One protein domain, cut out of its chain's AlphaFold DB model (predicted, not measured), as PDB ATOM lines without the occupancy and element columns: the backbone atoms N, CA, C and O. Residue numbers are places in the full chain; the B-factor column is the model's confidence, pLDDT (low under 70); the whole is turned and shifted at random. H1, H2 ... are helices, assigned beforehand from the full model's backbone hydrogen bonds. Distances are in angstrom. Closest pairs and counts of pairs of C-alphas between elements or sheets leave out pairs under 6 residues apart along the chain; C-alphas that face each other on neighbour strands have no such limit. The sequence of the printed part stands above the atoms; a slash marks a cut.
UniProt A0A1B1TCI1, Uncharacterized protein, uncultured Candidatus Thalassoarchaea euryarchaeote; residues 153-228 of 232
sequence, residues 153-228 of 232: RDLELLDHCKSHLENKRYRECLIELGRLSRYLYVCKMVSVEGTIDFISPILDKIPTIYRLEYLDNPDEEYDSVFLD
ATOM      1  N   ARG A 153     171.329 118.479 174.475       85.00
ATOM      2  CA  ARG A 153     170.688 118.071 175.732       85.00
ATOM      3  C   ARG A 153     169.305 117.518 175.446       85.00
ATOM      4  O   ARG A 153     168.899 116.539 176.062       85.00
ATOM      5  N   ASP A 154     168.614 118.099 174.474       88.94
ATOM      6  CA  ASP A 154     167.312 117.613 174.030       88.94
ATOM      7  C   ASP A 154     167.417 116.196 173.443       88.94
ATOM      8  O   ASP A 154     166.569 115.347 173.721       88.94
ATOM      9  N   LEU A 155     168.488 115.899 172.694       85.19
ATOM     10  CA  LEU A 155     168.776 114.538 172.224       85.19
ATOM     11  C   LEU A 155     169.110 113.578 173.363       85.19
ATOM     12  O   LEU A 155     168.662 112.440 173.335       85.19
ATOM     13  N   GLU A 156     169.877 114.010 174.365       87.25
ATOM     14  CA  GLU A 156     170.166 113.174 175.535       87.25
ATOM     15  C   GLU A 156     168.885 112.843 176.317       87.25
ATOM     16  O   GLU A 156     168.705 111.711 176.771       87.25
ATOM     17  N   LEU A 157     167.957 113.801 176.430       91.19
ATOM     18  CA  LEU A 157     166.628 113.568 177.002       91.19
ATOM     19  C   LEU A 157     165.805 112.602 176.138       91.19
ATOM     20  O   LEU A 157     165.112 111.730 176.670       91.19
ATOM     21  N   LEU A 158     165.904 112.709 174.812       91.00
ATOM     22  CA  LEU A 158     165.264 111.776 173.890       91.00
ATOM     23  C   LEU A 158     165.855 110.358 174.033       91.00
ATOM     24  O   LEU A 158     165.108 109.389 174.162       91.00
ATOM     25  N   ASP A 159     167.177 110.215 174.124       88.25
ATOM     26  CA  ASP A 159     167.851 108.936 174.388       88.25
ATOM     27  C   ASP A 159     167.457 108.342 175.750       88.25
ATOM     28  O   ASP A 159     167.302 107.124 175.886       88.25
ATOM     29  N   HIS A 160     167.201 109.178 176.759       91.62
ATOM     30  CA  HIS A 160     166.639 108.708 178.026       91.62
ATOM     31  C   HIS A 160     165.238 108.096 177.835       91.62
ATOM     32  O   HIS A 160     164.950 107.020 178.366       91.62
ATOM     33  N   CYS A 161     164.382 108.709 177.010       93.69
ATOM     34  CA  CYS A 161     163.087 108.126 176.637       93.69
ATOM     35  C   CYS A 161     163.270 106.779 175.916       93.69
ATOM     36  O   CYS A 161     162.556 105.812 176.190       93.69
ATOM     37  N   LYS A 162     164.280 106.670 175.046       91.88
ATOM     38  CA  LYS A 162     164.598 105.433 174.318       91.88
ATOM     39  C   LYS A 162     164.965 104.290 175.266       91.88
ATOM     40  O   LYS A 162     164.527 103.164 175.048       91.88
ATOM     41  N   SER A 163     165.679 104.575 176.355       93.81
ATOM     42  CA  SER A 163     165.964 103.582 177.399       93.81
ATOM     43  C   SER A 163     164.677 103.009 178.016       93.81
ATOM     44  O   SER A 163     164.553 101.792 178.184       93.81
ATOM     45  N   HIS A 164     163.663 103.840 178.288       95.31
ATOM     46  CA  HIS A 164     162.361 103.349 178.762       95.31
ATOM     47  C   HIS A 164     161.666 102.457 177.727       95.31
ATOM     48  O   HIS A 164     161.156 101.389 178.086       95.31
ATOM     49  N   LEU A 165     161.691 102.858 176.452       94.00
ATOM     50  CA  LEU A 165     161.155 102.072 175.338       94.00
ATOM     51  C   LEU A 165     161.822 100.687 175.243       94.00
ATOM     52  O   LEU A 165     161.123  99.676 175.168       94.00
ATOM     53  N   GLU A 166     163.155 100.623 175.287       94.25
ATOM     54  CA  GLU A 166     163.930  99.374 175.200       94.25
ATOM     55  C   GLU A 166     163.629  98.422 176.366       94.25
ATOM     56  O   GLU A 166     163.549  97.205 176.186       94.25
ATOM     57  N   ASN A 167     163.354  98.975 177.548       95.81
ATOM     58  CA  ASN A 167     162.942  98.227 178.734       95.81
ATOM     59  C   ASN A 167     161.426  97.938 178.794       95.81
ATOM     60  O   ASN A 167     160.941  97.438 179.810       95.81
ATOM     61  N   LYS A 168     160.667  98.238 177.728       96.00
ATOM     62  CA  LYS A 168     159.200  98.065 177.632       96.00
ATOM     63  C   LYS A 168     158.405  98.823 178.705       96.00
ATOM     64  O   LYS A 168     157.274  98.459 179.026       96.00
ATOM     65  N   ARG A 169     158.978  99.896 179.253       97.12
ATOM     66  CA  ARG A 169     158.347 100.792 180.234       97.12
ATOM     67  C   ARG A 169     157.579 101.885 179.493       97.12
ATOM     68  O   ARG A 169     157.979 103.045 179.473       97.12
ATOM     69  N   TYR A 170     156.527 101.476 178.778       96.56
ATOM     70  CA  TYR A 170     155.845 102.335 177.804       96.56
ATOM     71  C   TYR A 170     155.144 103.532 178.442       96.56
ATOM     72  O   TYR A 170     155.198 104.621 177.878       96.56
ATOM     73  N   ARG A 171     154.528 103.359 179.620       95.31
ATOM     74  CA  ARG A 171     153.874 104.472 180.318       95.31
ATOM     75  C   ARG A 171     154.894 105.528 180.732       95.31
ATOM     76  O   ARG A 171     154.695 106.699 180.441       95.31
ATOM     77  N   GLU A 172     156.000 105.120 181.351       96.62
ATOM     78  CA  GLU A 172     157.070 106.046 181.731       96.62
ATOM     79  C   GLU A 172     157.703 106.716 180.508       96.62
ATOM     80  O   GLU A 172     157.976 107.912 180.537       96.62
ATOM     81  N   CYS A 173     157.860 105.979 179.405       97.25
ATOM     82  CA  CYS A 173     158.316 106.553 178.145       97.25
ATOM     83  C   CYS A 173     157.374 107.660 177.644       97.25
ATOM     84  O   CYS A 173     157.853 108.699 177.206       97.25
ATOM     85  N   LEU A 174     156.052 107.464 177.708       97.00
ATOM     86  CA  LEU A 174     155.068 108.460 177.266       97.00
ATOM     87  C   LEU A 174     155.049 109.701 178.163       97.00
ATOM     88  O   LEU A 174     154.984 110.809 177.642       97.00
ATOM     89  N   ILE A 175     155.181 109.523 179.480       96.88
ATOM     90  CA  ILE A 175     155.282 110.634 180.439       96.88
ATOM     91  C   ILE A 175     156.510 111.500 180.128       96.88
ATOM     92  O   ILE A 175     156.400 112.725 180.027       96.88
ATOM     93  N   GLU A 176     157.678 110.879 179.943       97.38
ATOM     94  CA  GLU A 176     158.914 111.615 179.652       97.38
ATOM     95  C   GLU A 176     158.900 112.244 178.251       97.38
ATOM     96  O   GLU A 176     159.325 113.388 178.097       97.38
ATOM     97  N   LEU A 177     158.326 111.570 177.245       96.69
ATOM     98  CA  LEU A 177     158.117 112.164 175.921       96.69
ATOM     99  C   LEU A 177     157.174 113.369 175.981       96.69
ATOM    100  O   LEU A 177     157.476 114.399 175.382       96.69
ATOM    101  N   GLY A 178     156.064 113.281 176.719       96.44
ATOM    102  CA  GLY A 178     155.150 114.406 176.932       96.44
ATOM    103  C   GLY A 178     155.867 115.578 177.599       96.44
ATOM    104  O   GLY A 178     155.825 116.708 177.111       96.44
ATOM    105  N   ARG A 179     156.631 115.306 178.664       96.88
ATOM    106  CA  ARG A 179     157.432 116.316 179.369       96.88
ATOM    107  C   ARG A 179     158.446 116.998 178.452       96.88
ATOM    108  O   ARG A 179     158.527 118.229 178.459       96.88
ATOM    109  N   LEU A 180     159.200 116.221 177.675       96.19
ATOM    110  CA  LEU A 180     160.166 116.734 176.704       96.19
ATOM    111  C   LEU A 180     159.468 117.587 175.641       96.19
ATOM    112  O   LEU A 180     159.903 118.702 175.371       96.19
ATOM    113  N   SER A 181     158.333 117.124 175.120       95.44
ATOM    114  CA  SER A 181     157.553 117.849 174.111       95.44
ATOM    115  C   SER A 181     157.083 119.213 174.617       95.44
ATOM    116  O   SER A 181     157.281 120.233 173.956       95.44
ATOM    117  N   ARG A 182     156.532 119.266 175.838       95.25
ATOM    118  CA  ARG A 182     156.116 120.527 176.471       95.25
ATOM    119  C   ARG A 182     157.303 121.465 176.696       95.25
ATOM    120  O   ARG A 182     157.170 122.666 176.471       95.25
ATOM    121  N   TYR A 183     158.457 120.940 177.110       94.88
ATOM    122  CA  TYR A 183     159.679 121.733 177.273       94.88
ATOM    123  C   TYR A 183     160.149 122.339 175.942       94.88
ATOM    124  O   TYR A 183     160.402 123.545 175.873       94.88
ATOM    125  N   LEU A 184     160.204 121.537 174.879       92.44
ATOM    126  CA  LEU A 184     160.601 121.988 173.545       92.44
ATOM    127  C   LEU A 184     159.649 123.062 173.007       92.44
ATOM    128  O   LEU A 184     160.087 124.114 172.536       92.44
ATOM    129  N   TYR A 185     158.344 122.847 173.147       92.75
ATOM    130  CA  TYR A 185     157.345 123.803 172.690       92.75
ATOM    131  C   TYR A 185     157.366 125.109 173.501       92.75
ATOM    132  O   TYR A 185     157.498 126.193 172.939       92.75
ATOM    133  N   VAL A 186     157.281 125.030 174.834       92.44
ATOM    134  CA  VAL A 186     157.096 126.215 175.694       92.44
ATOM    135  C   VAL A 186     158.407 126.950 175.959       92.44
ATOM    136  O   VAL A 186     158.456 128.178 175.893       92.44
ATOM    137  N   CYS A 187     159.472 126.225 176.300       91.56
ATOM    138  CA  CYS A 187     160.728 126.836 176.736       91.56
ATOM    139  C   CYS A 187     161.677 127.103 175.570       91.56
ATOM    140  O   CYS A 187     162.439 128.068 175.615       91.56
ATOM    141  N   LYS A 188     161.642 126.257 174.535       89.69
ATOM    142  CA  LYS A 188     162.521 126.373 173.366       89.69
ATOM    143  C   LYS A 188     161.805 126.948 172.144       89.69
ATOM    144  O   LYS A 188     162.471 127.208 171.149       89.69
ATOM    145  N   MET A 189     160.498 127.221 172.213       88.62
ATOM    146  CA  MET A 189     159.717 127.794 171.105       88.62
ATOM    147  C   MET A 189     159.827 126.965 169.813       88.62
ATOM    148  O   MET A 189     159.794 127.510 168.708       88.62
ATOM    149  N   VAL A 190     160.012 125.647 169.941       88.25
ATOM    150  CA  VAL A 190     159.958 124.720 168.805       88.25
ATOM    151  C   VAL A 190     158.498 124.608 168.371       88.25
ATOM    152  O   VAL A 190     157.607 124.594 169.217       88.25
ATOM    153  N   SER A 191     158.224 124.558 167.064       88.31
ATOM    154  CA  SER A 191     156.847 124.382 166.589       88.31
ATOM    155  C   SER A 191     156.272 123.038 167.043       88.31
ATOM    156  O   SER A 191     157.011 122.114 167.401       88.31
ATOM    157  N   VAL A 192     154.944 122.917 167.026       89.12
ATOM    158  CA  VAL A 192     154.277 121.647 167.344       89.12
ATOM    159  C   VAL A 192     154.745 120.562 166.374       89.12
ATOM    160  O   VAL A 192     155.146 119.492 166.816       89.12
ATOM    161  N   GLU A 193     154.800 120.874 165.080       87.38
ATOM    162  CA  GLU A 193     155.250 119.955 164.034       87.38
ATOM    163  C   GLU A 193     156.701 119.522 164.262       87.38
ATOM    164  O   GLU A 193     156.974 118.332 164.335       87.38
ATOM    165  N   GLY A 194     157.616 120.468 164.507       84.94
ATOM    166  CA  GLY A 194     159.021 120.139 164.757       84.94
ATOM    167  C   GLY A 194     159.231 119.344 166.048       84.94
ATOM    168  O   GLY A 194     160.146 118.530 166.132       84.94
ATOM    169  N   THR A 195     158.371 119.546 167.050       89.69
ATOM    170  CA  THR A 195     158.378 118.746 168.281       89.69
ATOM    171  C   THR A 195     157.912 117.317 168.004       89.69
ATOM    172  O   THR A 195     158.545 116.375 168.472       89.69
ATOM    173  N   ILE A 196     156.843 117.145 167.218       90.00
ATOM    174  CA  ILE A 196     156.341 115.831 166.796       90.00
ATOM    175  C   ILE A 196     157.406 115.102 165.969       90.00
ATOM    176  O   ILE A 196     157.738 113.959 166.291       90.00
ATOM    177  N   ASP A 197     158.001 115.756 164.974       86.19
ATOM    178  CA  ASP A 197     159.067 115.183 164.142       86.19
ATOM    179  C   ASP A 197     160.256 114.724 165.000       86.19
ATOM    180  O   ASP A 197     160.782 113.626 164.813       86.19
ATOM    181  N   PHE A 198     160.632 115.520 166.009       87.56
ATOM    182  CA  PHE A 198     161.722 115.196 166.928       87.56
ATOM    183  C   PHE A 198     161.465 113.938 167.769       87.56
ATOM    184  O   PHE A 198     162.365 113.116 167.941       87.56
ATOM    185  N   ILE A 199     160.249 113.767 168.300       91.56
ATOM    186  CA  ILE A 199     159.919 112.646 169.198       91.56
ATOM    187  C   ILE A 199     159.463 111.377 168.461       91.56
ATOM    188  O   ILE A 199     159.512 110.280 169.033       91.56
ATOM    189  N   SER A 200     159.032 111.499 167.201       89.62
ATOM    190  CA  SER A 200     158.483 110.403 166.383       89.62
ATOM    191  C   SER A 200     159.371 109.149 166.309       89.62
ATOM    192  O   SER A 200     158.836 108.049 166.480       89.62
ATOM    193  N   PRO A 201     160.720 109.236 166.209       88.62
ATOM    194  CA  PRO A 201     161.597 108.057 166.190       88.62
ATOM    195  C   PRO A 201     161.461 107.111 167.395       88.62
ATOM    196  O   PRO A 201     161.892 105.949 167.322       88.62
ATOM    197  N   ILE A 202     160.908 107.605 168.508       92.56
ATOM    198  CA  ILE A 202     160.576 106.830 169.707       92.56
ATOM    199  C   ILE A 202     159.073 106.585 169.781       92.56
ATOM    200  O   ILE A 202     158.661 105.440 169.977       92.56
ATOM    201  N   LEU A 203     158.259 107.631 169.610       93.31
ATOM    202  CA  LEU A 203     156.805 107.560 169.754       93.31
ATOM    203  C   LEU A 203     156.167 106.521 168.814       93.31
ATOM    204  O   LEU A 203     155.275 105.782 169.235       93.31
ATOM    205  N   ASP A 204     156.669 106.394 167.583       91.94
ATOM    206  CA  ASP A 204     156.164 105.443 166.582       91.94
ATOM    207  C   ASP A 204     156.483 103.983 166.911       91.94
ATOM    208  O   ASP A 204     155.838 103.061 166.412       91.94
ATOM    209  N   LYS A 205     157.466 103.748 167.785       93.75
ATOM    210  CA  LYS A 205     157.842 102.403 168.241       93.75
ATOM    211  C   LYS A 205     157.035 101.950 169.458       93.75
ATOM    212  O   LYS A 205     157.107 100.775 169.824       93.75
ATOM    213  N   ILE A 206     156.283 102.848 170.097       95.00
ATOM    214  CA  ILE A 206     155.409 102.509 171.222       95.00
ATOM    215  C   ILE A 206     154.109 101.907 170.666       95.00
ATOM    216  O   ILE A 206     153.445 102.554 169.853       95.00
ATOM    217  N   PRO A 207     153.691 100.703 171.106       94.50
ATOM    218  CA  PRO A 207     152.448 100.105 170.630       94.50
ATOM    219  C   PRO A 207     151.239 101.012 170.885       94.50
ATOM    220  O   PRO A 207     151.051 101.514 171.995       94.50
ATOM    221  N   THR A 208     150.382 101.164 169.873       92.38
ATOM    222  CA  THR A 208     149.236 102.091 169.885       92.38
ATOM    223  C   THR A 208     148.319 101.906 171.092       92.38
ATOM    224  O   THR A 208     147.829 102.891 171.629       92.38
ATOM    225  N   ILE A 209     148.128 100.671 171.569       94.19
ATOM    226  CA  ILE A 209     147.279 100.392 172.737       94.19
ATOM    227  C   ILE A 209     147.736 101.145 173.993       94.19
ATOM    228  O   ILE A 209     146.909 101.747 174.667       94.19
ATOM    229  N   TYR A 210     149.045 101.194 174.260       94.75
ATOM    230  CA  TYR A 210     149.589 101.889 175.431       94.75
ATOM    231  C   TYR A 210     149.533 103.407 175.278       94.75
ATOM    232  O   TYR A 210     149.426 104.128 176.266       94.75
ATOM    233  N   ARG A 211     149.589 103.896 174.036       92.62
ATOM    234  CA  ARG A 211     149.418 105.320 173.733       92.62
ATOM    235  C   ARG A 211     147.987 105.767 173.992       92.62
ATOM    236  O   ARG A 211     147.795 106.757 174.683       92.62
ATOM    237  N   LEU A 212     147.006 105.022 173.482       93.19
ATOM    238  CA  LEU A 212     145.588 105.303 173.713       93.19
ATOM    239  C   LEU A 212     145.248 105.235 175.206       93.19
ATOM    240  O   LEU A 212     144.629 106.153 175.724       93.19
ATOM    241  N   GLU A 213     145.744 104.216 175.916       94.44
ATOM    242  CA  GLU A 213     145.553 104.090 177.368       94.44
ATOM    243  C   GLU A 213     146.130 105.285 178.146       94.44
ATOM    244  O   GLU A 213     145.534 105.740 179.120       94.44
ATOM    245  N   TYR A 214     147.279 105.821 177.722       95.56
ATOM    246  CA  TYR A 214     147.824 107.046 178.308       95.56
ATOM    247  C   TYR A 214     146.960 108.268 177.985       95.56
ATOM    248  O   TYR A 214     146.680 109.061 178.874       95.56
ATOM    249  N   LEU A 215     146.531 108.417 176.730       93.88
ATOM    250  CA  LEU A 215     145.762 109.573 176.265       93.88
ATOM    251  C   LEU A 215     144.327 109.623 176.815       93.88
ATOM    252  O   LEU A 215     143.762 110.711 176.891       93.88
ATOM    253  N   ASP A 216     143.761 108.494 177.249       93.81
ATOM    254  CA  ASP A 216     142.472 108.454 177.955       93.81
ATOM    255  C   ASP A 216     142.537 109.145 179.330       93.81
ATOM    256  O   ASP A 216     141.529 109.660 179.820       93.81
ATOM    257  N   ASN A 217     143.713 109.159 179.967       93.06
ATOM    258  CA  ASN A 217     143.953 109.845 181.235       93.06
ATOM    259  C   ASN A 217     145.438 110.253 181.359       93.06
ATOM    260  O   ASN A 217     146.209 109.570 182.056       93.06
ATOM    261  N   PRO A 218     145.855 111.321 180.651       93.44
ATOM    262  CA  PRO A 218     147.250 111.733 180.604       93.44
ATOM    263  C   PRO A 218     147.665 112.368 181.932       93.44
ATOM    264  O   PRO A 218     146.845 112.969 182.626       93.44
ATOM    265  N   ASP A 219     148.953 112.274 182.271       93.06
ATOM    266  CA  ASP A 219     149.481 112.954 183.462       93.06
ATOM    267  C   ASP A 219     149.396 114.486 183.301       93.06
ATOM    268  O   ASP A 219     149.236 115.202 184.288       93.06
ATOM    269  N   GLU A 220     149.453 114.984 182.059       95.38
ATOM    270  CA  GLU A 220     149.247 116.390 181.700       95.38
ATOM    271  C   GLU A 220     148.372 116.516 180.445       95.38
ATOM    272  O   GLU A 220     148.672 115.928 179.406       95.38
ATOM    273  N   GLU A 221     147.312 117.332 180.496       91.69
ATOM    274  CA  GLU A 221     146.317 117.451 179.409       91.69
ATOM    275  C   GLU A 221     146.939 117.833 178.053       91.69
ATOM    276  O   GLU A 221     146.525 117.341 176.998       91.69
ATOM    277  N   TYR A 222     147.971 118.682 178.081       91.25
ATOM    278  CA  TYR A 222     148.673 119.156 176.885       91.25
ATOM    279  C   TYR A 222     149.474 118.072 176.154       91.25
ATOM    280  O   TYR A 222     149.890 118.301 175.020       91.25
ATOM    281  N   ASP A 223     149.661 116.888 176.740       94.31
ATOM    282  CA  ASP A 223     150.359 115.781 176.073       94.31
ATOM    283  C   ASP A 223     149.624 115.281 174.847       94.31
ATOM    284  O   ASP A 223     150.251 114.866 173.874       94.31
ATOM    285  N   SER A 224     148.300 115.403 174.858       92.56
ATOM    286  CA  SER A 224     147.460 115.108 173.702       92.56
ATOM    287  C   SER A 224     147.843 115.918 172.460       92.56
ATOM    288  O   SER A 224     147.660 115.433 171.355       92.56
ATOM    289  N   VAL A 225     148.438 117.109 172.600       92.75
ATOM    290  CA  VAL A 225     148.859 117.925 171.447       92.75
ATOM    291  C   VAL A 225     150.022 117.284 170.684       92.75
ATOM    292  O   VAL A 225     150.120 117.457 169.472       92.75
ATOM    293  N   PHE A 226     150.893 116.548 171.377       93.62
ATOM    294  CA  PHE A 226     152.139 116.018 170.811       93.62
ATOM    295  C   PHE A 226     152.113 114.499 170.626       93.62
ATOM    296  O   PHE A 226     152.708 113.976 169.689       93.62
ATOM    297  N   LEU A 227     151.447 113.773 171.528       94.38
ATOM    298  CA  LEU A 227     151.459 112.309 171.560       94.38
ATOM    299  C   LEU A 227     150.292 111.677 170.788       94.38
ATOM    300  O   LEU A 227     150.329 110.474 170.498       94.38
ATOM    301  N   ASP A 228     149.268 112.461 170.446       86.50
ATOM    302  CA  ASP A 228     148.160 112.041 169.589       86.50
ATOM    303  C   ASP A 228     148.583 112.170 168.121       86.50
ATOM    304  O   ASP A 228     148.496 113.237 167.510       86.50
TER     305      ASP A 228
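This is residues 153 to 228 of the 232 residues of an uncharacterized protein of uncultured Candidatus Thalassoarchaea euryarchaeote (UniProt A0A1B1TCI1). Three helices, H1, H2 and H3, make an up-and-down bundle, each running against the one before it, with their centres in a triangle and H2 the longest of them. The short helical hairpin H4 and H5 covers the side away from H1, H5 crossing H2. The printed part has 76 residues with five named helices, H1 to H5 in order, and no named strand; it is all helix and compact, radius of gyration of the C-alphas 11.2 A, spans 30 by 25 by 17 A.

The hub H2, residues 170 to 186, forms a hairpin with H1, residues 153 to 166, at 17 degrees; the closest C-alphas, His 164 and Cys 173, are 5.2 A apart. H5, residues 221 to 227, is about perpendicular to H2, 84 degrees. O i to N i+4 pairs are within hydrogen-bond range throughout H1 and H2; H5 has 1 of 3, and 3 of 4 O i to N i+3.

H2 spans 24.0 A from C-alpha 170 (155.845, 102.335, 177.804). H3 is residues 192 to 203; H4 is 208 to 216. C-alpha 227 is at (151.459, 112.309, 171.560).

The printed part has no cut; the four links are tight; no printed residue is under 70 in pLDDT.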